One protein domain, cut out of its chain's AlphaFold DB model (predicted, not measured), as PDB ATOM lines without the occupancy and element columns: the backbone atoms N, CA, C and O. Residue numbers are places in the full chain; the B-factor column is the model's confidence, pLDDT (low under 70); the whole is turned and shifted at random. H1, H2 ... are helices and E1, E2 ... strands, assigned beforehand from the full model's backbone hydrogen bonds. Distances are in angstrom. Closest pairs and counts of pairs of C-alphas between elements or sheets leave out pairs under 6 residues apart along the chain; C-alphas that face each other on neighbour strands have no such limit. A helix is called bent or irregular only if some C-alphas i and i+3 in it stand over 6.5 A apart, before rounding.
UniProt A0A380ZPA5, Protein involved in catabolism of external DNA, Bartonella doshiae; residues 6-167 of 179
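AT A GLANCE: This is residues 6 to 167 of the 179 residues of the protein "Protein involved in catabolism of external DNA" of Bartonella doshiae (UniProt A0A380ZPA5). A parallel sheet of four strands, in the order E5 E4 E1 E6, makes one end of this domain, with H1, H5 and H6 over one face and H7 alone over the other. H1 reaches from the sheet out to the opposite end, where H2, H3, H4 and the small antiparallel pair E2 and E3 lie; H5 sits between the sheet and H4, near the middle, and residues 73 to 78 stick out. The printed part has 162 residues, with seven named helices and six named strands in the order H1 E1 E2 H2 H3 H4 E3 H5 E4 H6 E5 H7 E6, and the class is mixed, helices and strands. It is compact, with a radius of gyration of the C-alphas of 15.8 A, and spans 45 by 39 by 25 A.

IN THESE COORDINATES: Find C-alpha 12 at (9.653, 0.943, -54.909); from there H1, residues 12 to 28, runs 24.6 A to C-alpha 28. Next come E1, residues 35 to 39, and E2, residues 46 to 48. Then look for H2, residues 52 to 57, and H3, residues 59 to 69, which is 14.9 A long. H4, residues 74 to 90, begins with C-alpha 74 at (-10.638, -1.179, -49.621) and runs 23.2 A; it is irregular, with C-alphas 79 and 82 7.4 A apart, and has a kink of 66 degrees near residue 81. After it you meet E3, residues 99 to 101, H5, residues 103 to 110, and E4, residues 116 to 121, 16.5 A long. H6, residues 124 to 133, measures 14.3 A and leads to E5, residues 140 to 144. H7, residues 147 to 154, precedes E6, residues 162 to 166, which ends with C-alpha 166 at (16.115, -2.002, -39.211).

HOW THE PARTS SIT: Begin with H1, the hub, which touches three helices. With residues 12 to 15 alone it touches H3, closest at the C-alphas of Phe 12 and Gly 63, 4.0 A apart, at a steep tilt of 58 degrees. With residues 18 to 23 alone it touches H4, about perpendicular at 79 degrees; the closest C-alphas are those of Thr 22 and Trp 83, 6.1 A apart. It touches H5 at a tilt of 36 degrees, only just steep, with the C-alphas of His 18 and Ser 103 closest at 6.5 A. H2 is close to H3 but not clearly touching, at 7.6 A between the C-alphas of Ala 54 and Trp 60. E2 and E3 are antiparallel neighbours, with N 47 and O 100 2.9 A apart. In the larger sheet look for N 38 and O 164 at 2.8 A between E1 and E6, N 118 and O 37 at 2.8 A between E4 and E1, and N 119 and O 141 at 2.8 A between E5 and E4. H1, H5 and H6 are on the same face, at heights over the sheet of 10.6 A, 8.7 A and 8.3 A; H7 is on the opposite face at 8.6 A. E4, H6 and E5 form a strand-helix-strand unit, two parallel neighbour strands with a helix between them in the chain, and its crossover is right-handed. E5, H7 and E6 form a split one, with E4 and E1 between its strands, also right-handed. In H1, H5 and H6 every O i to N i+4 pair is within hydrogen-bond range; the figures are 1 of 2 in H2, 5 of 7 in H3, 8 of 13 in H4 and 2 of 4 in H7.

THE WHOLE: The two C-alphas farthest apart are those of Lys 56 and Lys 159, at 46.6 A. The printed part has no cut, and no link between named elements is long. The mean pLDDT of the printed part is 90.1, but look at residues 152 to 167: there the model's confidence is under 70.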
ATOM      1  N   ILE A   6      19.159  10.312 -50.941       88.50
ATOM      2  CA  ILE A   6      18.313  11.222 -51.734       88.50
ATOM      3  C   ILE A   6      18.162  10.803 -53.209       88.50
ATOM      4  O   ILE A   6      17.105  11.028 -53.788       88.50
ATOM      5  N   TYR A   7      19.158  10.132 -53.801       86.44
ATOM      6  CA  TYR A   7      19.070   9.620 -55.178       86.44
ATOM      7  C   TYR A   7      18.076   8.461 -55.338       86.44
ATOM      8  O   TYR A   7      17.698   8.137 -56.457       86.44
ATOM      9  N   HIS A   8      17.673   7.817 -54.245       90.25
ATOM     10  CA  HIS A   8      16.826   6.620 -54.262       90.25
ATOM     11  C   HIS A   8      15.574   6.775 -53.388       90.25
ATOM     12  O   HIS A   8      14.749   5.865 -53.313       90.25
ATOM     13  N   ALA A   9      15.432   7.920 -52.716       92.56
ATOM     14  CA  ALA A   9      14.368   8.164 -51.762       92.56
ATOM     15  C   ALA A   9      13.000   8.025 -52.436       92.56
ATOM     16  O   ALA A   9      12.742   8.651 -53.460       92.56
ATOM     17  N   GLY A  10      12.125   7.216 -51.846       92.81
ATOM     18  CA  GLY A  10      10.766   7.018 -52.345       92.81
ATOM     19  C   GLY A  10      10.661   6.074 -53.538       92.81
ATOM     20  O   GLY A  10       9.597   6.009 -54.150       92.81
ATOM     21  N   ASN A  11      11.714   5.329 -53.881       94.19
ATOM     22  CA  ASN A  11      11.621   4.260 -54.874       94.19
ATOM     23  C   ASN A  11      10.727   3.091 -54.396       94.19
ATOM     24  O   ASN A  11      10.215   3.075 -53.275       94.19
ATOM     25  N   PHE A  12      10.523   2.081 -55.247       93.88
ATOM     26  CA  PHE A  12       9.653   0.943 -54.909       93.88
ATOM     27  C   PHE A  12      10.131   0.161 -53.668       93.88
ATOM     28  O   PHE A  12       9.310  -0.341 -52.896       93.88
ATOM     29  N   ALA A  13      11.451   0.053 -53.470       90.81
ATOM     30  CA  ALA A  13      12.029  -0.673 -52.346       90.81
ATOM     31  C   ALA A  13      11.742   0.061 -51.034       90.81
ATOM     32  O   ALA A  13      11.341  -0.568 -50.056       90.81
ATOM     33  N   ASP A  14      11.866   1.387 -51.038       93.50
ATOM     34  CA  ASP A  14      11.469   2.252 -49.933       93.50
ATOM     35  C   ASP A  14       9.986   2.114 -49.599       93.50
ATOM     36  O   ASP A  14       9.655   1.928 -48.430       93.50
ATOM     37  N   VAL A  15       9.100   2.138 -50.600       95.00
ATOM     38  CA  VAL A  15       7.653   1.955 -50.393       95.00
ATOM     39  C   VAL A  15       7.372   0.640 -49.662       95.00
ATOM     40  O   VAL A  15       6.770   0.643 -48.587       95.00
ATOM     41  N   PHE A  16       7.867  -0.481 -50.189       93.94
ATOM     42  CA  PHE A  16       7.656  -1.802 -49.592       93.94
ATOM     43  C   PHE A  16       8.195  -1.885 -48.154       93.94
ATOM     44  O   PHE A  16       7.498  -2.288 -47.219       93.94
ATOM     45  N   LYS A  17       9.437  -1.444 -47.969       92.50
ATOM     46  CA  LYS A  17      10.156  -1.427 -46.694       92.50
ATOM     47  C   LYS A  17       9.446  -0.579 -45.643       92.50
ATOM     48  O   LYS A  17       9.266  -1.021 -44.511       92.50
ATOM     49  N   HIS A  18       9.017   0.625 -46.003       96.00
ATOM     50  CA  HIS A  18       8.386   1.566 -45.084       96.00
ATOM     51  C   HIS A  18       6.967   1.155 -44.687       96.00
ATOM     52  O   HIS A  18       6.591   1.349 -43.525       96.00
ATOM     53  N   ILE A  19       6.222   0.499 -45.583       95.75
ATOM     54  CA  ILE A  19       4.962  -0.165 -45.225       95.75
ATOM     55  C   ILE A  19       5.233  -1.240 -44.164       95.75
ATOM     56  O   ILE A  19       4.617  -1.221 -43.098       95.75
ATOM     57  N   ILE A  20       6.201  -2.134 -44.393       95.44
ATOM     58  CA  ILE A  20       6.536  -3.211 -43.444       95.44
ATOM     59  C   ILE A  20       6.966  -2.657 -42.085       95.44
ATOM     60  O   ILE A  20       6.450  -3.097 -41.058       95.44
ATOM     61  N   VAL A  21       7.871  -1.676 -42.059       95.00
ATOM     62  CA  VAL A  21       8.329  -1.038 -40.812       95.00
ATOM     63  C   VAL A  21       7.147  -0.469 -40.037       95.00
ATOM     64  O   VAL A  21       7.008  -0.734 -38.843       95.00
ATOM     65  N   THR A  22       6.253   0.243 -40.720       96.19
ATOM     66  CA  THR A  22       5.051   0.814 -40.107       96.19
ATOM     67  C   THR A  22       4.160  -0.276 -39.507       96.19
ATOM     68  O   THR A  22       3.731  -0.165 -38.357       96.19
ATOM     69  N   ARG A  23       3.953  -1.390 -40.223       96.06
ATOM     70  CA  ARG A  23       3.182  -2.540 -39.718       96.06
ATOM     71  C   ARG A  23       3.818  -3.205 -38.506       96.06
ATOM     72  O   ARG A  23       3.097  -3.595 -37.588       96.06
ATOM     73  N   ILE A  24       5.142  -3.330 -38.479       95.62
ATOM     74  CA  ILE A  24       5.867  -3.896 -37.336       95.62
ATOM     75  C   ILE A  24       5.691  -3.000 -36.108       95.62
ATOM     76  O   ILE A  24       5.369  -3.505 -35.032       95.62
ATOM     77  N   VAL A  25       5.839  -1.681 -36.255       95.81
ATOM     78  CA  VAL A  25       5.655  -0.737 -35.142       95.81
ATOM     79  C   VAL A  25       4.211  -0.774 -34.626       95.81
ATOM     80  O   VAL A  25       4.001  -0.897 -33.417       95.81
ATOM     81  N   GLU A  26       3.216  -0.776 -35.518       96.50
ATOM     82  CA  GLU A  26       1.801  -0.933 -35.145       96.50
ATOM     83  C   GLU A  26       1.511  -2.249 -34.422       96.50
ATOM     84  O   GLU A  26       0.758  -2.291 -33.444       96.50
ATOM     85  N   TYR A  27       2.146  -3.338 -34.847       95.56
ATOM     86  CA  TYR A  27       2.015  -4.619 -34.169       95.56
ATOM     87  C   TYR A  27       2.636  -4.597 -32.764       95.56
ATOM     88  O   TYR A  27       2.014  -5.071 -31.809       95.56
ATOM     89  N   LEU A  28       3.829  -4.014 -32.602       94.69
ATOM     90  CA  LEU A  28       4.510  -3.917 -31.305       94.69
ATOM     91  C   LEU A  28       3.716  -3.087 -30.284       94.69
ATOM     92  O   LEU A  28       3.710  -3.433 -29.098       94.69
ATOM     93  N   LYS A  29       2.978  -2.064 -30.736       94.81
ATOM     94  CA  LYS A  29       2.092  -1.241 -29.888       94.81
ATOM     95  C   LYS A  29       0.986  -2.039 -29.190       94.81
ATOM     96  O   LYS A  29       0.469  -1.564 -28.180       94.81
ATOM     97  N   ARG A  30       0.647  -3.245 -29.668       94.69
ATOM     98  CA  ARG A  30      -0.369  -4.121 -29.047       94.69
ATOM     99  C   ARG A  30       0.048  -4.656 -27.676       94.69
ATOM    100  O   ARG A  30      -0.811  -5.057 -26.900       94.69
ATOM    101  N   LYS A  31       1.348  -4.677 -27.365       92.50
ATOM    102  CA  LYS A  31       1.840  -4.998 -26.019       92.50
ATOM    103  C   LYS A  31       1.976  -3.712 -25.212       92.50
ATOM    104  O   LYS A  31       2.596  -2.760 -25.674       92.50
ATOM    105  N   GLU A  32       1.476  -3.695 -23.979       91.12
ATOM    106  CA  GLU A  32       1.583  -2.522 -23.091       91.12
ATOM    107  C   GLU A  32       3.040  -2.144 -22.782       91.12
ATOM    108  O   GLU A  32       3.388  -0.969 -22.647       91.12
ATOM    109  N   LYS A  33       3.912  -3.157 -22.731       92.69
ATOM    110  CA  LYS A  33       5.344  -2.992 -22.497       92.69
ATOM    111  C   LYS A  33       5.977  -2.071 -23.545       92.69
ATOM    112  O   LYS A  33       5.718  -2.204 -24.741       92.69
ATOM    113  N   ALA A  34       6.853  -1.182 -23.083       93.25
ATOM    114  CA  ALA A  34       7.650  -0.333 -23.957       93.25
ATOM    115  C   ALA A  34       8.534  -1.164 -24.901       93.25
ATOM    116  O   ALA A  34       9.079  -2.208 -24.514       93.25
ATOM    117  N   PHE A  35       8.733  -0.655 -26.113       92.81
ATOM    118  CA  PHE A  35       9.721  -1.178 -27.052       92.81
ATOM    119  C   PHE A  35      10.690  -0.083 -27.503       92.81
ATOM    120  O   PHE A  35      10.445   1.120 -27.355       92.81
ATOM    121  N   ARG A  36      11.830  -0.514 -28.038       93.06
ATOM    122  CA  ARG A  36      12.814   0.362 -28.667       93.06
ATOM    123  C   ARG A  36      13.026  -0.059 -30.109       93.06
ATOM    124  O   ARG A  36      13.219  -1.238 -30.384       93.06
ATOM    125  N   VAL A  37      13.067   0.910 -31.006       94.19
ATOM    126  CA  VAL A  37      13.494   0.689 -32.386       94.19
ATOM    127  C   VAL A  37      14.922   1.185 -32.551       94.19
ATOM    128  O   VAL A  37      15.266   2.259 -32.055       94.19
ATOM    129  N   ILE A  38      15.753   0.383 -33.206       93.19
ATOM    130  CA  ILE A  38      17.121   0.723 -33.579       93.19
ATOM    131  C   ILE A  38      17.159   0.788 -35.102       93.19
ATOM    132  O   ILE A  38      17.058  -0.230 -35.782       93.19
ATOM    133  N   ASP A  39      17.275   1.990 -35.640       93.31
ATOM    134  CA  ASP A  39      17.480   2.202 -37.065       93.31
ATOM    135  C   ASP A  39      18.982   2.312 -37.315       93.31
ATOM    136  O   ASP A  39      19.616   3.268 -36.872       93.31
ATOM    137  N   THR A  40      19.571   1.285 -37.930       90.12
ATOM    138  CA  THR A  40      21.035   1.181 -38.057       90.12
ATOM    139  C   THR A  40      21.606   2.057 -39.171       90.12
ATOM    140  O   THR A  40      22.801   2.334 -39.157       90.12
ATOM    141  N   HIS A  41      20.765   2.457 -40.127       90.75
ATOM    142  CA  HIS A  41      21.132   3.237 -41.310       90.75
ATOM    143  C   HIS A  41      20.022   4.267 -41.562       90.75
ATOM    144  O   HIS A  41      19.201   4.125 -42.474       90.75
ATOM    145  N   ALA A  42      19.971   5.263 -40.682       92.44
ATOM    146  CA  ALA A  42      18.857   6.192 -40.534       92.44
ATOM    147  C   ALA A  42      18.762   7.255 -41.649       92.44
ATOM    148  O   ALA A  42      17.678   7.795 -41.903       92.44
ATOM    149  N   GLY A  43      19.869   7.575 -42.323       93.38
ATOM    150  CA  GLY A  43      19.932   8.642 -43.317       93.38
ATOM    151  C   GLY A  43      19.624  10.016 -42.717       93.38
ATOM    152  O   GLY A  43      19.878  10.277 -41.546       93.38
ATOM    153  N   ILE A  44      19.027  10.910 -43.511       95.81
ATOM    154  CA  ILE A  44      18.733  12.301 -43.093       95.81
ATOM    155  C   ILE A  44      17.317  12.508 -42.537       95.81
ATOM    156  O   ILE A  44      16.927  13.622 -42.186       95.81
ATOM    157  N   GLY A  45      16.515  11.446 -42.470       96.31
ATOM    158  CA  GLY A  45      15.152  11.475 -41.941       96.31
ATOM    159  C   GLY A  45      14.083  11.987 -42.914       96.31
ATOM    160  O   GLY A  45      13.049  11.339 -43.016       96.31
ATOM    161  N   ILE A  46      14.288  13.097 -43.635       97.00
ATOM    162  CA  ILE A  46      13.344  13.599 -44.661       97.00
ATOM    163  C   ILE A  46      14.088  13.956 -45.940       97.00
ATOM    164  O   ILE A  46      15.129  14.606 -45.893       97.00
ATOM    165  N   TYR A  47      13.512  13.575 -47.075       96.12
ATOM    166  CA  TYR A  47      14.076  13.777 -48.402       96.12
ATOM    167  C   TYR A  47      13.193  14.718 -49.222       96.12
ATOM    168  O   TYR A  47      11.989  14.498 -49.309       96.12
ATOM    169  N   ASN A  48      13.784  15.749 -49.833       95.69
ATOM    170  CA  ASN A  48      13.081  16.629 -50.768       95.69
ATOM    171  C   ASN A  48      13.138  16.044 -52.191       95.69
ATOM    172  O   ASN A  48      14.180  16.099 -52.847       95.69
ATOM    173  N   LEU A  49      12.019  15.518 -52.679       95.00
ATOM    174  CA  LEU A  49      11.893  14.892 -53.998       95.00
ATOM    175  C   LEU A  49      11.946  15.894 -55.165       95.00
ATOM    176  O   LEU A  49      12.183  15.477 -56.299       95.00
ATOM    177  N   SER A  50      11.812  17.198 -54.887       92.62
ATOM    178  CA  SER A  50      12.039  18.280 -55.864       92.62
ATOM    179  C   SER A  50      13.516  18.681 -56.017       92.62
ATOM    180  O   SER A  50      13.858  19.558 -56.810       92.62
ATOM    181  N   SER A  51      14.423  18.065 -55.248       92.25
ATOM    182  CA  SER A  51      15.860  18.352 -55.330       92.25
ATOM    183  C   SER A  51      16.480  17.890 -56.653       92.25
ATOM    184  O   SER A  51      16.030  16.927 -57.283       92.25
ATOM    185  N   LEU A  52      17.575  18.543 -57.056       91.88
ATOM    186  CA  LEU A  52      18.347  18.161 -58.244       91.88
ATOM    187  C   LEU A  52      18.831  16.707 -58.156       91.88
ATOM    188  O   LEU A  52      18.856  15.995 -59.158       91.88
ATOM    189  N   GLU A  53      19.208  16.252 -56.964       90.94
ATOM    190  CA  GLU A  53      19.649  14.888 -56.700       90.94
ATOM    191  C   GLU A  53      18.538  13.867 -56.933       90.94
ATOM    192  O   GLU A  53      18.765  12.890 -57.644       90.94
ATOM    193  N   ALA A  54      17.337  14.110 -56.402       89.75
ATOM    194  CA  ALA A  54      16.189  13.233 -56.622       89.75
ATOM    195  C   ALA A  54      15.772  13.204 -58.103       89.75
ATOM    196  O   ALA A  54      15.391  12.156 -58.625       89.75
ATOM    197  N   HIS A  55      15.887  14.331 -58.813       90.69
ATOM    198  CA  HIS A  55      15.567  14.408 -60.239       90.69
ATOM    199  C   HIS A  55      16.580  13.713 -61.155       90.69
ATOM    200  O   HIS A  55      16.185  13.278 -62.236       90.69
ATOM    201  N   LYS A  56      17.850  13.577 -60.743       91.31
ATOM    202  CA  LYS A  56      18.886  12.886 -61.538       91.31
ATOM    203  C   LYS A  56      18.523  11.434 -61.849       91.31
ATOM    204  O   LYS A  56      18.847  10.960 -62.931       91.31
ATOM    205  N   THR A  57      17.878  10.739 -60.916       91.12
ATOM    206  CA  THR A  57      17.419   9.352 -61.100       91.12
ATOM    207  C   THR A  57      15.910   9.285 -61.325       91.12
ATOM    208  O   THR A  57      15.442   8.495 -62.140       91.12
ATOM    209  N   GLY A  58      15.136  10.117 -60.621       91.31
ATOM    210  CA  GLY A  58      13.680  10.147 -60.703       91.31
ATOM    211  C   GLY A  58      12.983   8.892 -60.172       91.31
ATOM    212  O   GLY A  58      11.806   8.712 -60.474       91.31
ATOM    213  N   GLU A  59      13.666   8.036 -59.399       93.81
ATOM    214  CA  GLU A  59      13.129   6.732 -58.959       93.81
ATOM    215  C   GLU A  59      11.826   6.847 -58.154       93.81
ATOM    216  O   GLU A  59      10.980   5.954 -58.201       93.81
ATOM    217  N   TRP A  60      11.630   7.961 -57.446       94.62
ATOM    218  CA  TRP A  60      10.427   8.228 -56.659       94.62
ATOM    219  C   TRP A  60       9.140   8.263 -57.492       94.62
ATOM    220  O   TRP A  60       8.061   7.971 -56.971       94.62
ATOM    221  N   ARG A  61       9.247   8.579 -58.792       94.06
ATOM    222  CA  ARG A  61       8.100   8.621 -59.710       94.06
ATOM    223  C   ARG A  61       7.496   7.235 -59.908       94.06
ATOM    224  O   ARG A  61       6.283   7.083 -59.838       94.06
ATOM    225  N   GLU A  62       8.348   6.224 -60.070       93.69
ATOM    226  CA  GLU A  62       7.937   4.820 -60.217       93.69
ATOM    227  C   GLU A  62       7.724   4.104 -58.876       93.69
ATOM    228  O   GLU A  62       7.179   3.002 -58.842       93.69
ATOM    229  N   GLY A  63       8.143   4.718 -57.769       94.69
ATOM    230  CA  GLY A  63       7.878   4.243 -56.417       94.69
ATOM    231  C   GLY A  63       6.651   4.913 -55.812       94.69
ATOM    232  O   GLY A  63       5.512   4.548 -56.105       94.69
ATOM    233  N   ILE A  64       6.887   5.877 -54.926       94.44
ATOM    234  CA  ILE A  64       5.845   6.469 -54.092       94.44
ATOM    235  C   ILE A  64       4.784   7.229 -54.894       94.44
ATOM    236  O   ILE A  64       3.598   7.075 -54.609       94.44
ATOM    237  N   GLN A  65       5.167   7.991 -55.923       93.00
ATOM    238  CA  GLN A  65       4.192   8.756 -56.709       93.00
ATOM    239  C   GLN A  65       3.226   7.823 -57.443       93.00
ATOM    240  O   GLN A  65       2.010   8.020 -57.409       93.00
ATOM    241  N   ARG A  66       3.763   6.776 -58.082       93.00
ATOM    242  CA  ARG A  66       2.963   5.738 -58.734       93.00
ATOM    243  C   ARG A  66       2.075   4.999 -57.738       93.00
ATOM    244  O   ARG A  66       0.925   4.721 -58.069       93.00
ATOM    245  N   PHE A  67       2.582   4.707 -56.539       92.94
ATOM    246  CA  PHE A  67       1.797   4.065 -55.486       92.94
ATOM    247  C   PHE A  67       0.589   4.918 -55.076       92.94
ATOM    248  O   PHE A  67      -0.527   4.410 -55.094       92.94
ATOM    249  N   LEU A  68       0.780   6.209 -54.765       89.31
ATOM    250  CA  LEU A  68      -0.326   7.090 -54.352       89.31
ATOM    251  C   LEU A  68      -1.323   7.382 -55.482       89.31
ATOM    252  O   LEU A  68      -2.487   7.668 -55.220       89.31
ATOM    253  N   SER A  69      -0.881   7.297 -56.737       89.50
ATOM    254  CA  SER A  69      -1.746   7.492 -57.908       89.50
ATOM    255  C   SER A  69      -2.607   6.264 -58.234       89.50
ATOM    256  O   SER A  69      -3.531   6.361 -59.043       89.50
ATOM    257  N   ALA A  70      -2.300   5.097 -57.658       89.88
ATOM    258  CA  ALA A  70      -3.023   3.860 -57.915       89.88
ATOM    259  C   ALA A  70      -4.219   3.700 -56.957       89.88
ATOM    260  O   ALA A  70      -4.122   4.047 -55.779       89.88
ATOM    261  N   PRO A  71      -5.348   3.129 -57.416       89.19
ATOM    262  CA  PRO A  71      -6.455   2.811 -56.527       89.19
ATOM    263  C   PRO A  71      -6.020   1.753 -55.505       89.19
ATOM    264  O   PRO A  71      -5.601   0.655 -55.871       89.19
ATOM    265  N   ILE A  72      -6.139   2.085 -54.219       89.19
ATOM    266  CA  ILE A  72      -5.855   1.163 -53.117       89.19
ATOM    267  C   ILE A  72      -7.122   0.340 -52.828       89.19
ATOM    268  O   ILE A  72      -8.168   0.937 -52.551       89.19
ATOM    269  N   PRO A  73      -7.051  -1.006 -52.871       91.62
ATOM    270  CA  PRO A  73      -8.154  -1.879 -52.475       91.62
ATOM    271  C   PRO A  73      -8.672  -1.556 -51.067       91.62
ATOM    272  O   PRO A  73      -7.885  -1.278 -50.161       91.62
ATOM    273  N   GLU A  74      -9.992  -1.591 -50.878       90.06
ATOM    274  CA  GLU A  74     -10.638  -1.179 -49.621       90.06
ATOM    275  C   GLU A  74     -10.125  -1.967 -48.407       90.06
ATOM    276  O   GLU A  74      -9.886  -1.406 -47.341       90.06
ATOM    277  N   ASP A  75      -9.874  -3.260 -48.594       91.38
ATOM    278  CA  ASP A  75      -9.343  -4.179 -47.589       91.38
ATOM    279  C   ASP A  75      -7.893  -3.869 -47.175       91.38
ATOM    280  O   ASP A  75      -7.464  -4.255 -46.084       91.38
ATOM    281  N   LEU A  76      -7.142  -3.135 -48.002       92.31
ATOM    282  CA  LEU A  76      -5.770  -2.720 -47.712       92.31
ATOM    283  C   LEU A  76      -5.666  -1.322 -47.097       92.31
ATOM    284  O   LEU A  76      -4.621  -1.011 -46.522       92.31
ATOM    285  N   LYS A  77      -6.717  -0.495 -47.151       91.44
ATOM    286  CA  LYS A  77      -6.673   0.884 -46.630       91.44
ATOM    287  C   LYS A  77      -6.284   0.923 -45.157       91.44
ATOM    288  O   LYS A  77      -5.216   1.419 -44.828       91.44
ATOM    289  N   THR A  78      -7.019   0.220 -44.295       92.31
ATOM    290  CA  THR A  78      -6.714   0.130 -42.852       92.31
ATOM    291  C   THR A  78      -5.310  -0.407 -42.552       92.31
ATOM    292  O   THR A  78      -4.713  -0.101 -41.515       92.31
ATOM    293  N   LEU A  79      -4.754  -1.238 -43.440       94.38
ATOM    294  CA  LEU A  79      -3.384  -1.715 -43.296       94.38
ATOM    295  C   LEU A  79      -2.376  -0.580 -43.531       94.38
ATOM    296  O   LEU A  79      -1.395  -0.481 -42.785       94.38
ATOM    297  N   LEU A  80      -2.632   0.245 -44.544       95.75
ATOM    298  CA  LEU A  80      -1.748   1.280 -45.069       95.75
ATOM    299  C   LEU A  80      -1.932   2.649 -44.402       95.75
ATOM    300  O   LEU A  80      -0.967   3.410 -44.381       95.75
ATOM    301  N   ASP A  81      -3.096   2.938 -43.811       94.94
ATOM    302  CA  ASP A  81      -3.433   4.238 -43.212       94.94
ATOM    303  C   ASP A  81      -2.324   4.799 -42.310       94.94
ATOM    304  O   ASP A  81      -1.964   5.961 -42.484       94.94
ATOM    305  N   PRO A  82      -1.695   4.031 -41.391       96.12
ATOM    306  CA  PRO A  82      -0.661   4.601 -40.529       96.12
ATOM    307  C   PRO A  82       0.561   5.108 -41.305       96.12
ATOM    308  O   PRO A  82       1.226   6.032 -40.852       96.12
ATOM    309  N   TRP A  83       0.861   4.518 -42.464       96.81
ATOM    310  CA  TRP A  83       1.956   4.949 -43.330       96.81
ATOM    311  C   TRP A  83       1.524   6.100 -44.247       96.81
ATOM    312  O   TRP A  83       2.217   7.118 -44.285       96.81
ATOM    313  N   CYS A  84       0.365   5.984 -44.908       94.94
ATOM    314  CA  CYS A  84      -0.180   7.041 -45.769       94.94
ATOM    315  C   CYS A  84      -0.397   8.344 -44.989       94.94
ATOM    316  O   CYS A  84       0.110   9.380 -45.397       94.94
ATOM    317  N   ASN A  85      -1.000   8.279 -43.797       95.00
ATOM    318  CA  ASN A  85      -1.271   9.458 -42.969       95.00
ATOM    319  C   ASN A  85      -0.001  10.239 -42.600       95.00
ATOM    320  O   ASN A  85      -0.054  11.457 -42.459       95.00
ATOM    321  N   ILE A  86       1.147   9.569 -42.425       96.69
ATOM    322  CA  ILE A  86       2.417  10.259 -42.136       96.69
ATOM    323  C   ILE A  86       2.943  10.970 -43.384       96.69
ATOM    324  O   ILE A  86       3.478  12.073 -43.275       96.69
ATOM    325  N   ILE A  87       2.809  10.348 -44.558       95.69
ATOM    326  CA  ILE A  87       3.197  10.957 -45.836       95.69
ATOM    327  C   ILE A  87       2.295  12.156 -46.132       95.69
ATOM    328  O   ILE A  87       2.810  13.232 -46.429       95.69
ATOM    329  N   ASP A  88       0.984  12.000 -45.967       93.94
ATOM    330  CA  ASP A  88       0.001  13.056 -46.196       93.94
ATOM    331  C   ASP A  88       0.218  14.225 -45.234       93.94
ATOM    332  O   ASP A  88       0.292  15.371 -45.666       93.94
ATOM    333  N   ALA A  89       0.422  13.952 -43.940       94.19
ATOM    334  CA  ALA A  89       0.710  14.991 -42.950       94.19
ATOM    335  C   ALA A  89       2.018  15.742 -43.243       94.19
ATOM    336  O   ALA A  89       2.118  16.932 -42.955       94.19
ATOM    337  N   LEU A  90       3.023  15.066 -43.809       94.94
ATOM    338  CA  LEU A  90       4.286  15.697 -44.192       94.94
ATOM    339  C   LEU A  90       4.153  16.591 -45.435       94.94
ATOM    340  O   LEU A  90       4.941  17.522 -45.594       94.94
ATOM    341  N   ASN A  91       3.187  16.301 -46.302       94.25
ATOM    342  CA  ASN A  91       2.934  17.037 -47.539       94.25
ATOM    343  C   ASN A  91       1.659  17.887 -47.457       94.25
ATOM    344  O   ASN A  91       1.149  18.309 -48.484       94.25
ATOM    345  N   GLU A  92       1.128  18.115 -46.252       90.31
ATOM    346  CA  GLU A  92      -0.063  18.942 -46.004       90.31
ATOM    347  C   GLU A  92      -1.310  18.516 -46.814       90.31
ATOM    348  O   GLU A  92      -2.213  19.310 -47.057       90.31
ATOM    349  N   GLY A  93      -1.390  17.238 -47.205       77.06
ATOM    350  CA  GLY A  93      -2.477  16.698 -48.030       77.06
ATOM    351  C   GLY A  93      -2.425  17.096 -49.512       77.06
ATOM    352  O   GLY A  93      -3.405  16.881 -50.230       77.06
ATOM    353  N   GLU A  94      -1.312  17.665 -49.980       79.00
ATOM    354  CA  GLU A  94      -1.105  17.994 -51.390       79.00
ATOM    355  C   GLU A  94      -1.079  16.741 -52.276       79.00
ATOM    356  O   GLU A  94      -0.625  15.665 -51.880       79.00
ATOM    357  N   LYS A  95      -1.558  16.882 -53.519       72.50
ATOM    358  CA  LYS A  95      -1.619  15.762 -54.481       72.50
ATOM    359  C   LYS A  95      -0.243  15.325 -54.982       72.50
ATOM    360  O   LYS A  95      -0.074  14.174 -55.385       72.50
ATOM    361  N   GLU A  96       0.709  16.249 -55.021       82.06
ATOM    362  CA  GLU A  96       2.082  15.974 -55.429       82.06
ATOM    363  C   GLU A  96       2.978  15.862 -54.200       82.06
ATOM    364  O   GLU A  96       2.989  16.733 -53.332       82.06
ATOM    365  N   ILE A  97       3.762  14.787 -54.139       88.81
ATOM    366  CA  ILE A  97       4.667  14.558 -53.017       88.81
ATOM    367  C   ILE A  97       5.947  15.352 -53.237       88.81
ATOM    368  O   ILE A  97       6.725  15.070 -54.151       88.81
ATOM    369  N   VAL A  98       6.211  16.289 -52.336       93.44
ATOM    370  CA  VAL A  98       7.456  17.061 -52.312       93.44
ATOM    371  C   VAL A  98       8.444  16.455 -51.323       93.44
ATOM    372  O   VAL A  98       9.644  16.404 -51.588       93.44
ATOM    373  N   PHE A  99       7.956  15.949 -50.193       96.44
ATOM    374  CA  PHE A  99       8.782  15.420 -49.117       96.44
ATOM    375  C   PHE A  99       8.474  13.954 -48.841       96.44
ATOM    376  O   PHE A  99       7.330  13.565 -48.606       96.44
ATOM    377  N   TYR A 100       9.522  13.136 -48.798       97.06
ATOM    378  CA  TYR A 100       9.418  11.724 -48.455       97.06
ATOM    379  C   TYR A 100      10.029  11.445 -47.076       97.06
ATOM    380  O   TYR A 100      11.199  11.787 -46.849       97.06
ATOM    381  N   PRO A 101       9.284  10.823 -46.141       97.25
ATOM    382  CA  PRO A 101       9.821  10.466 -44.838       97.25
ATOM    383  C   PRO A 101      10.675   9.195 -44.939       97.25
ATOM    384  O   PRO A 101      10.235   8.152 -45.419       97.25
ATOM    385  N   GLY A 102      11.902   9.267 -44.431       96.06
ATOM    386  CA  GLY A 102      12.716   8.093 -44.135       96.06
ATOM    387  C   GLY A 102      12.224   7.349 -42.891       96.06
ATOM    388  O   GLY A 102      11.406   7.853 -42.110       96.06
ATOM    389  N   SER A 103      12.782   6.160 -42.663       95.81
ATOM    390  CA  SER A 103      12.413   5.296 -41.539       95.81
ATOM    391  C   SER A 103      12.464   5.968 -40.157       95.81
ATOM    392  O   SER A 103      11.509   5.754 -39.407       95.81
ATOM    393  N   PRO A 104      13.434   6.840 -39.797       96.81
ATOM    394  CA  PRO A 104      13.444   7.459 -38.470       96.81
ATOM    395  C   PRO A 104      12.211   8.324 -38.207       96.81
ATOM    396  O   PRO A 104      11.681   8.329 -37.098       96.81
ATOM    397  N   VAL A 105      11.735   9.043 -39.228       97.88
ATOM    398  CA  VAL A 105      10.556   9.914 -39.115       97.88
ATOM    399  C   VAL A 105       9.292   9.076 -39.024       97.88
ATOM    400  O   VAL A 105       8.492   9.311 -38.122       97.88
ATOM    401  N   LEU A 106       9.155   8.058 -39.879       97.81
ATOM    402  CA  LEU A 106       8.032   7.120 -39.823       97.81
ATOM    403  C   LEU A 106       7.924   6.467 -38.446       97.81
ATOM    404  O   LEU A 106       6.889   6.546 -37.791       97.81
ATOM    405  N   ILE A 107       9.022   5.881 -37.966       97.69
ATOM    406  CA  ILE A 107       9.067   5.225 -36.660       97.69
ATOM    407  C   ILE A 107       8.692   6.222 -35.567       97.69
ATOM    408  O   ILE A 107       7.826   5.921 -34.747       97.69
ATOM    409  N   ARG A 108       9.307   7.413 -35.559       97.75
ATOM    410  CA  ARG A 108       9.088   8.406 -34.506       97.75
ATOM    411  C   ARG A 108       7.635   8.875 -34.417       97.75
ATOM    412  O   ARG A 108       7.147   9.057 -33.300       97.75
ATOM    413  N   GLN A 109       6.955   9.060 -35.546       97.69
ATOM    414  CA  GLN A 109       5.541   9.459 -35.567       97.69
ATOM    415  C   GLN A 109       4.617   8.376 -34.985       97.69
ATOM    416  O   GLN A 109       3.584   8.695 -34.406       97.69
ATOM    417  N   LEU A 110       5.012   7.103 -35.069       97.44
ATOM    418  CA  LEU A 110       4.218   5.969 -34.589       97.44
ATOM    419  C   LEU A 110       4.464   5.614 -33.109       97.44
ATOM    420  O   LEU A 110       3.664   4.891 -32.510       97.44
ATOM    421  N   LEU A 111       5.567   6.074 -32.506       97.00
ATOM    422  CA  LEU A 111       5.939   5.723 -31.128       97.00
ATOM    423  C   LEU A 111       4.953   6.270 -30.081       97.00
ATOM    424  O   LEU A 111       4.582   7.444 -30.106       97.00
ATOM    425  N   ARG A 112       4.629   5.463 -29.062       97.00
ATOM    426  CA  ARG A 112       3.930   5.936 -27.849       97.00
ATOM    427  C   ARG A 112       4.922   6.625 -26.915       97.00
ATOM    428  O   ARG A 112       6.127   6.416 -27.023       97.00
ATOM    429  N   LYS A 113       4.432   7.370 -25.916       96.69
ATOM    430  CA  LYS A 113       5.266   8.137 -24.962       96.69
ATOM    431  C   LYS A 113       6.371   7.309 -24.278       96.69
ATOM    432  O   LYS A 113       7.449   7.840 -24.002       96.69
ATOM    433  N   GLN A 114       6.135   6.023 -23.995       94.94
ATOM    434  CA  GLN A 114       7.138   5.143 -23.374       94.94
ATOM    435  C   GLN A 114       8.146   4.524 -24.353       94.94
ATOM    436  O   GLN A 114       9.198   4.053 -23.921       94.94
ATOM    437  N   ASP A 115       7.852   4.522 -25.653       96.00
ATOM    438  CA  ASP A 115       8.703   3.883 -26.653       96.00
ATOM    439  C   ASP A 115       9.864   4.807 -27.043       96.00
ATOM    440  O   ASP A 115       9.821   6.030 -26.840       96.00
ATOM    441  N   ARG A 116      10.947   4.225 -27.565       95.88
ATOM    442  CA  ARG A 116      12.180   4.960 -27.898       95.88
ATOM    443  C   ARG A 116      12.716   4.594 -29.277       95.88
ATOM    444  O   ARG A 116      12.646   3.435 -29.674       95.88
ATOM    445  N   LEU A 117      13.337   5.558 -29.949       96.56
ATOM    446  CA  LEU A 117      14.091   5.383 -31.188       96.56
ATOM    447  C   LEU A 117      15.581   5.628 -30.929       96.56
ATOM    448  O   LEU A 117      15.968   6.587 -30.263       96.56
ATOM    449  N   THR A 118      16.433   4.755 -31.452       95.62
ATOM    450  CA  THR A 118      17.866   5.000 -31.630       95.62
ATOM    451  C   THR A 118      18.150   4.991 -33.123       95.62
ATOM    452  O   THR A 118      18.026   3.947 -33.750       95.62
ATOM    453  N   ALA A 119      18.473   6.151 -33.683       95.56
ATOM    454  CA  ALA A 119      18.760   6.333 -35.099       95.56
ATOM    455  C   ALA A 119      20.273   6.505 -35.281       95.56
ATOM    456  O   ALA A 119      20.874   7.397 -34.679       95.56
ATOM    457  N   ILE A 120      20.891   5.620 -36.051       94.06
ATOM    458  CA  ILE A 120      22.336   5.567 -36.260       94.06
ATOM    459  C   ILE A 120      22.627   5.957 -37.703       94.06
ATOM    460  O   ILE A 120      21.998   5.449 -38.628       94.06
ATOM    461  N   GLU A 121      23.574   6.868 -37.875       93.06
ATOM    462  CA  GLU A 121      24.058   7.294 -39.182       93.06
ATOM    463  C   GLU A 121      25.586   7.357 -39.154       93.06
ATOM    464  O   GLU A 121      26.170   7.862 -38.196       93.06
ATOM    465  N   LEU A 122      26.229   6.827 -40.193       92.19
ATOM    466  CA  LEU A 122      27.685   6.754 -40.317       92.19
ATOM    467  C   LEU A 122      28.252   7.953 -41.090       92.19
ATOM    468  O   LEU A 122      29.404   8.334 -40.891       92.19
ATOM    469  N   HIS A 123      27.480   8.539 -42.005       91.00
ATOM    470  CA  HIS A 123      27.905   9.684 -42.796       91.00
ATOM    471  C   HIS A 123      27.785  10.978 -41.980       91.00
ATOM    472  O   HIS A 123      26.687  11.418 -41.651       91.00
ATOM    473  N   SER A 124      28.918  11.626 -41.692       93.38
ATOM    474  CA  SER A 124      28.988  12.781 -40.782       93.38
ATOM    475  C   SER A 124      28.018  13.913 -41.131       93.38
ATOM    476  O   SER A 124      27.368  14.449 -40.235       93.38
ATOM    477  N   GLU A 125      27.877  14.282 -42.405       93.81
ATOM    478  CA  GLU A 125      26.955  15.360 -42.782       93.81
ATOM    479  C   GLU A 125      25.487  14.941 -42.640       93.81
ATOM    480  O   GLU A 125      24.665  15.737 -42.190       93.81
ATOM    481  N   ASP A 126      25.164  13.684 -42.964       93.88
ATOM    482  CA  ASP A 126      23.790  13.181 -42.860       93.88
ATOM    483  C   ASP A 126      23.393  13.052 -41.388       93.88
ATOM    484  O   ASP A 126      22.296  13.454 -40.997       93.88
ATOM    485  N   TYR A 127      24.336  12.609 -40.551       96.19
ATOM    486  CA  TYR A 127      24.207  12.616 -39.101       96.19
ATOM    487  C   TYR A 127      23.872  14.012 -38.572       96.19
ATOM    488  O   TYR A 127      22.957  14.141 -37.762       96.19
ATOM    489  N   HIS A 128      24.563  15.068 -39.012       97.50
ATOM    490  CA  HIS A 128      24.279  16.422 -38.526       97.50
ATOM    491  C   HIS A 128      22.879  16.905 -38.924       97.50
ATOM    492  O   HIS A 128      22.192  17.524 -38.104       97.50
ATOM    493  N   VAL A 129      22.425  16.582 -40.139       97.50
ATOM    494  CA  VAL A 129      21.053  16.873 -40.586       97.50
ATOM    495  C   VAL A 129      20.035  16.124 -39.720       97.50
ATOM    496  O   VAL A 129      19.103  16.736 -39.189       97.50
ATOM    497  N   LEU A 130      20.247  14.825 -39.506       97.50
ATOM    498  CA  LEU A 130      19.378  13.970 -38.698       97.50
ATOM    499  C   LEU A 130      19.350  14.389 -37.218       97.50
ATOM    500  O   LEU A 130      18.287  14.458 -36.601       97.50
ATOM    501  N   ALA A 131      20.506  14.710 -36.638       97.94
ATOM    502  CA  ALA A 131      20.632  15.154 -35.253       97.94
ATOM    503  C   ALA A 131      19.909  16.485 -35.030       97.94
ATOM    504  O   ALA A 131      19.191  16.637 -34.042       97.94
ATOM    505  N   LYS A 132      20.028  17.425 -35.978       98.19
ATOM    506  CA  LYS A 132      19.269  18.680 -35.947       98.19
ATOM    507  C   LYS A 132      17.763  18.423 -36.032       98.19
ATOM    508  O   LYS A 132      17.007  19.042 -35.287       98.19
ATOM    509  N   LYS A 133      17.331  17.493 -36.893       97.50
ATOM    510  CA  LYS A 133      15.915  17.122 -37.077       97.50
ATOM    511  C   LYS A 133      15.260  16.635 -35.781       97.50
ATOM    512  O   LYS A 133      14.113  16.989 -35.526       97.50
ATOM    513  N   PHE A 134      15.980  15.854 -34.978       98.00
ATOM    514  CA  PHE A 134      15.488  15.293 -33.712       98.00
ATOM    515  C   PHE A 134      16.011  16.022 -32.465       98.00
ATOM    516  O   PHE A 134      15.924  15.502 -31.351       98.00
ATOM    517  N   SER A 135      16.554  17.231 -32.618       97.44
ATOM    518  CA  SER A 135      17.059  18.008 -31.488       97.44
ATOM    519  C   SER A 135      15.940  18.308 -30.485       97.44
ATOM    520  O   SER A 135      14.909  18.871 -30.843       97.44
ATOM    521  N   GLY A 136      16.150  17.942 -29.218       96.25
ATOM    522  CA  GLY A 136      15.173  18.134 -28.138       96.25
ATOM    523  C   GLY A 136      14.068  17.072 -28.059       96.25
ATOM    524  O   GLY A 136      13.269  17.095 -27.124       96.25
ATOM    525  N   ASP A 137      14.028  16.109 -28.981       97.56
ATOM    526  CA  ASP A 137      13.053  15.023 -28.941       97.56
ATOM    527  C   ASP A 137      13.475  13.930 -27.950       97.56
ATOM    528  O   ASP A 137      14.304  13.070 -28.244       97.56
ATOM    529  N   TYR A 138      12.859  13.924 -26.768       95.69
ATOM    530  CA  TYR A 138      13.192  12.991 -25.685       95.69
ATOM    531  C   TYR A 138      12.998  11.501 -26.038       95.69
ATOM    532  O   TYR A 138      13.505  10.628 -25.322       95.69
ATOM    533  N   GLN A 139      12.241  11.185 -27.096       96.69
ATOM    534  CA  GLN A 139      12.024   9.804 -27.532       96.69
ATOM    535  C   GLN A 139      13.113   9.299 -28.480       96.69
ATOM    536  O   GLN A 139      13.226   8.081 -28.650       96.69
ATOM    537  N   THR A 140      13.922  10.192 -29.053       97.50
ATOM    538  CA  THR A 140      14.876   9.869 -30.115       97.50
ATOM    539  C   THR A 140      16.307  10.133 -29.671       97.50
ATOM    540  O   THR A 140      16.649  11.205 -29.185       97.50
ATOM    541  N   LYS A 141      17.181   9.147 -29.878       96.50
ATOM    542  CA  LYS A 141      18.631   9.305 -29.749       96.50
ATOM    543  C   LYS A 141      19.268   9.155 -31.122       96.50
ATOM    544  O   LYS A 141      19.109   8.103 -31.735       96.50
ATOM    545  N   VAL A 142      20.010  10.164 -31.568       97.19
ATOM    546  CA  VAL A 142      20.771  10.111 -32.824       97.19
ATOM    547  C   VAL A 142      22.245   9.839 -32.519       97.19
ATOM    548  O   VAL A 142      22.823  10.493 -31.649       97.19
ATOM    549  N   LEU A 143      22.844   8.862 -33.198       95.50
ATOM    550  CA  LEU A 143      24.223   8.420 -32.981       95.50
ATOM    551  C   LEU A 143      25.027   8.500 -34.282       95.50
ATOM    552  O   LEU A 143      24.581   7.994 -35.306       95.50
ATOM    553  N   HIS A 144      26.223   9.089 -34.211       95.50
ATOM    554  CA  HIS A 144      27.205   9.051 -35.294       95.50
ATOM    555  C   HIS A 144      28.099   7.823 -35.108       95.50
ATOM    556  O   HIS A 144      29.107   7.896 -34.404       95.50
ATOM    557  N   LEU A 145      27.673   6.672 -35.626       91.56
ATOM    558  CA  LEU A 145      28.340   5.381 -35.436       91.56
ATOM    559  C   LEU A 145      28.158   4.501 -36.672       91.56
ATOM    560  O   LEU A 145      27.260   4.712 -37.481       91.56
ATOM    561  N   ASP A 146      28.976   3.458 -36.765       87.00
ATOM    562  CA  ASP A 146      28.702   2.341 -37.661       87.00
ATOM    563  C   ASP A 146      27.520   1.520 -37.113       87.00
ATOM    564  O   ASP A 146      27.554   1.033 -35.977       87.00
ATOM    565  N   GLY A 147      26.466   1.380 -37.921       80.00
ATOM    566  CA  GLY A 147      25.238   0.677 -37.556       80.00
ATOM    567  C   GLY A 147      25.434  -0.800 -37.210       80.00
ATOM    568  O   GLY A 147      24.734  -1.316 -36.334       80.00
ATOM    569  N   TRP A 148      26.405  -1.471 -37.834       78.25
ATOM    570  CA  TRP A 148      26.742  -2.866 -37.546       78.25
ATOM    571  C   TRP A 148      27.464  -3.003 -36.213       78.25
ATOM    572  O   TRP A 148      27.095  -3.845 -35.393       78.25
ATOM    573  N   LEU A 149      28.449  -2.139 -35.953       78.19
ATOM    574  CA  LEU A 149      29.159  -2.132 -34.668       78.19
ATOM    575  C   LEU A 149      28.224  -1.754 -33.512       78.19
ATOM    576  O   LEU A 149      28.292  -2.336 -32.427       78.19
ATOM    577  N   ALA A 150      27.312  -0.812 -33.750       74.69
ATOM    578  CA  ALA A 150      26.344  -0.373 -32.756       74.69
ATOM    579  C   ALA A 150      25.339  -1.476 -32.389       74.69
ATOM    580  O   ALA A 150      24.948  -1.573 -31.221       74.69
ATOM    581  N   LEU A 151      24.952  -2.339 -33.334       72.56
ATOM    582  CA  LEU A 151      23.983  -3.411 -33.095       72.56
ATOM    583  C   LEU A 151      24.448  -4.378 -31.993       72.56
ATOM    584  O   LEU A 151      23.675  -4.674 -31.080       72.56
ATOM    585  N   ASN A 152      25.727  -4.768 -32.007       68.75
ATOM    586  CA  ASN A 152      26.332  -5.635 -30.984       68.75
ATOM    587  C   ASN A 152      26.333  -5.001 -29.586       68.75
ATOM    588  O   ASN A 152      26.254  -5.699 -28.583       68.75
ATOM    589  N   SER A 153      26.395  -3.670 -29.501       65.31
ATOM    590  CA  SER A 153      26.349  -2.951 -28.221       65.31
ATOM    591  C   SER A 153      24.927  -2.773 -27.670       65.31
ATOM    592  O   SER A 153      24.736  -2.455 -26.492       65.31
ATOM    593  N   HIS A 154      23.918  -2.953 -28.524       63.84
ATOM    594  CA  HIS A 154      22.514  -2.729 -28.194       63.84
ATOM    595  C   HIS A 154      21.706  -4.018 -28.013       63.84
ATOM    596  O   HIS A 154      20.576  -3.950 -27.516       63.84
ATOM    597  N   LEU A 155      22.279  -5.168 -28.375       67.12
ATOM    598  CA  LEU A 155      21.675  -6.486 -28.217       67.12
ATOM    599  C   LEU A 155      22.490  -7.362 -27.240       67.12
ATOM    600  O   LEU A 155      23.713  -7.386 -27.331       67.12
ATOM    601  N   PRO A 156      21.833  -8.111 -26.330       60.59
ATOM    602  CA  PRO A 156      20.400  -8.079 -26.051       60.59
ATOM    603  C   PRO A 156      20.000  -6.772 -25.341       60.59
ATOM    604  O   PRO A 156      20.787  -6.209 -24.575       60.59
ATOM    605  N   PRO A 157      18.768  -6.275 -25.551       60.03
ATOM    606  CA  PRO A 157      18.296  -5.095 -24.840       60.03
ATOM    607  C   PRO A 157      18.344  -5.318 -23.325       60.03
ATOM    608  O   PRO A 157      18.152  -6.437 -22.837       60.03
ATOM    609  N   LYS A 158      18.547  -4.235 -22.558       56.59
ATOM    610  CA  LYS A 158      18.397  -4.274 -21.093       56.59
ATOM    611  C   LYS A 158      17.070  -4.962 -20.750       56.59
ATOM    612  O   LYS A 158      16.052  -4.691 -21.394       56.59
ATOM    613  N   LYS A 159      17.108  -5.872 -19.765       46.56
ATOM    614  CA  LYS A 159      15.973  -6.724 -19.376       46.56
ATOM    615  C   LYS A 159      14.686  -5.893 -19.354       46.56
ATOM    616  O   LYS A 159      14.644  -4.872 -18.687       46.56
ATOM    617  N   SER A 160      13.673  -6.386 -20.072       54.03
ATOM    618  CA  SER A 160      12.307  -5.859 -20.191       54.03
ATOM    619  C   SER A 160      11.939  -4.959 -21.384       54.03
ATOM    620  O   SER A 160      10.816  -4.467 -21.391       54.03
ATOM    621  N   VAL A 161      12.759  -4.793 -22.421       59.47
ATOM    622  CA  VAL A 161      12.371  -4.005 -23.616       59.47
ATOM    623  C   VAL A 161      12.486  -4.861 -24.878       59.47
ATOM    624  O   VAL A 161      13.481  -5.555 -25.053       59.47
ATOM    625  N   VAL A 162      11.462  -4.855 -25.737       62.81
ATOM    626  CA  VAL A 162      11.524  -5.500 -27.066       62.81
ATOM    627  C   VAL A 162      12.293  -4.578 -28.011       62.81
ATOM    628  O   VAL A 162      12.011  -3.380 -28.035       62.81
ATOM    629  N   SER A 163      13.246  -5.117 -28.776       62.03
ATOM    630  CA  SER A 163      14.022  -4.357 -29.762       62.03
ATOM    631  C   SER A 163      13.744  -4.832 -31.183       62.03
ATOM    632  O   SER A 163      13.782  -6.029 -31.446       62.03
ATOM    633  N   PHE A 164      13.472  -3.889 -32.086       67.75
ATOM    634  CA  PHE A 164      13.410  -4.113 -33.532       67.75
ATOM    635  C   PHE A 164      14.558  -3.349 -34.188       67.75
ATOM    636  O   PHE A 164      14.703  -2.151 -33.932       67.75
ATOM    637  N   SER A 165      15.355  -4.037 -35.003       67.19
ATOM    638  CA  SER A 165      16.479  -3.438 -35.715       67.19
ATOM    639  C   SER A 165      16.196  -3.397 -37.205       67.19
ATOM    640  O   SER A 165      15.975  -4.437 -37.823       67.19
ATOM    641  N   LEU A 166      16.222  -2.198 -37.775       65.88
ATOM    642  CA  LEU A 166      16.115  -2.002 -39.211       65.88
ATOM    643  C   LEU A 166      17.525  -1.998 -39.801       65.88
ATOM    644  O   LEU A 166      18.331  -1.125 -39.471       65.88
ATOM    645  N   ILE A 167      17.839  -3.006 -40.617       65.44
ATOM    646  CA  ILE A 167      19.147  -3.180 -41.256       65.44
ATOM    647  C   ILE A 167      18.984  -2.957 -42.757       65.44
ATOM    648  O   ILE A 167      18.282  -3.712 -43.427       65.44
TER     649      ILE A 167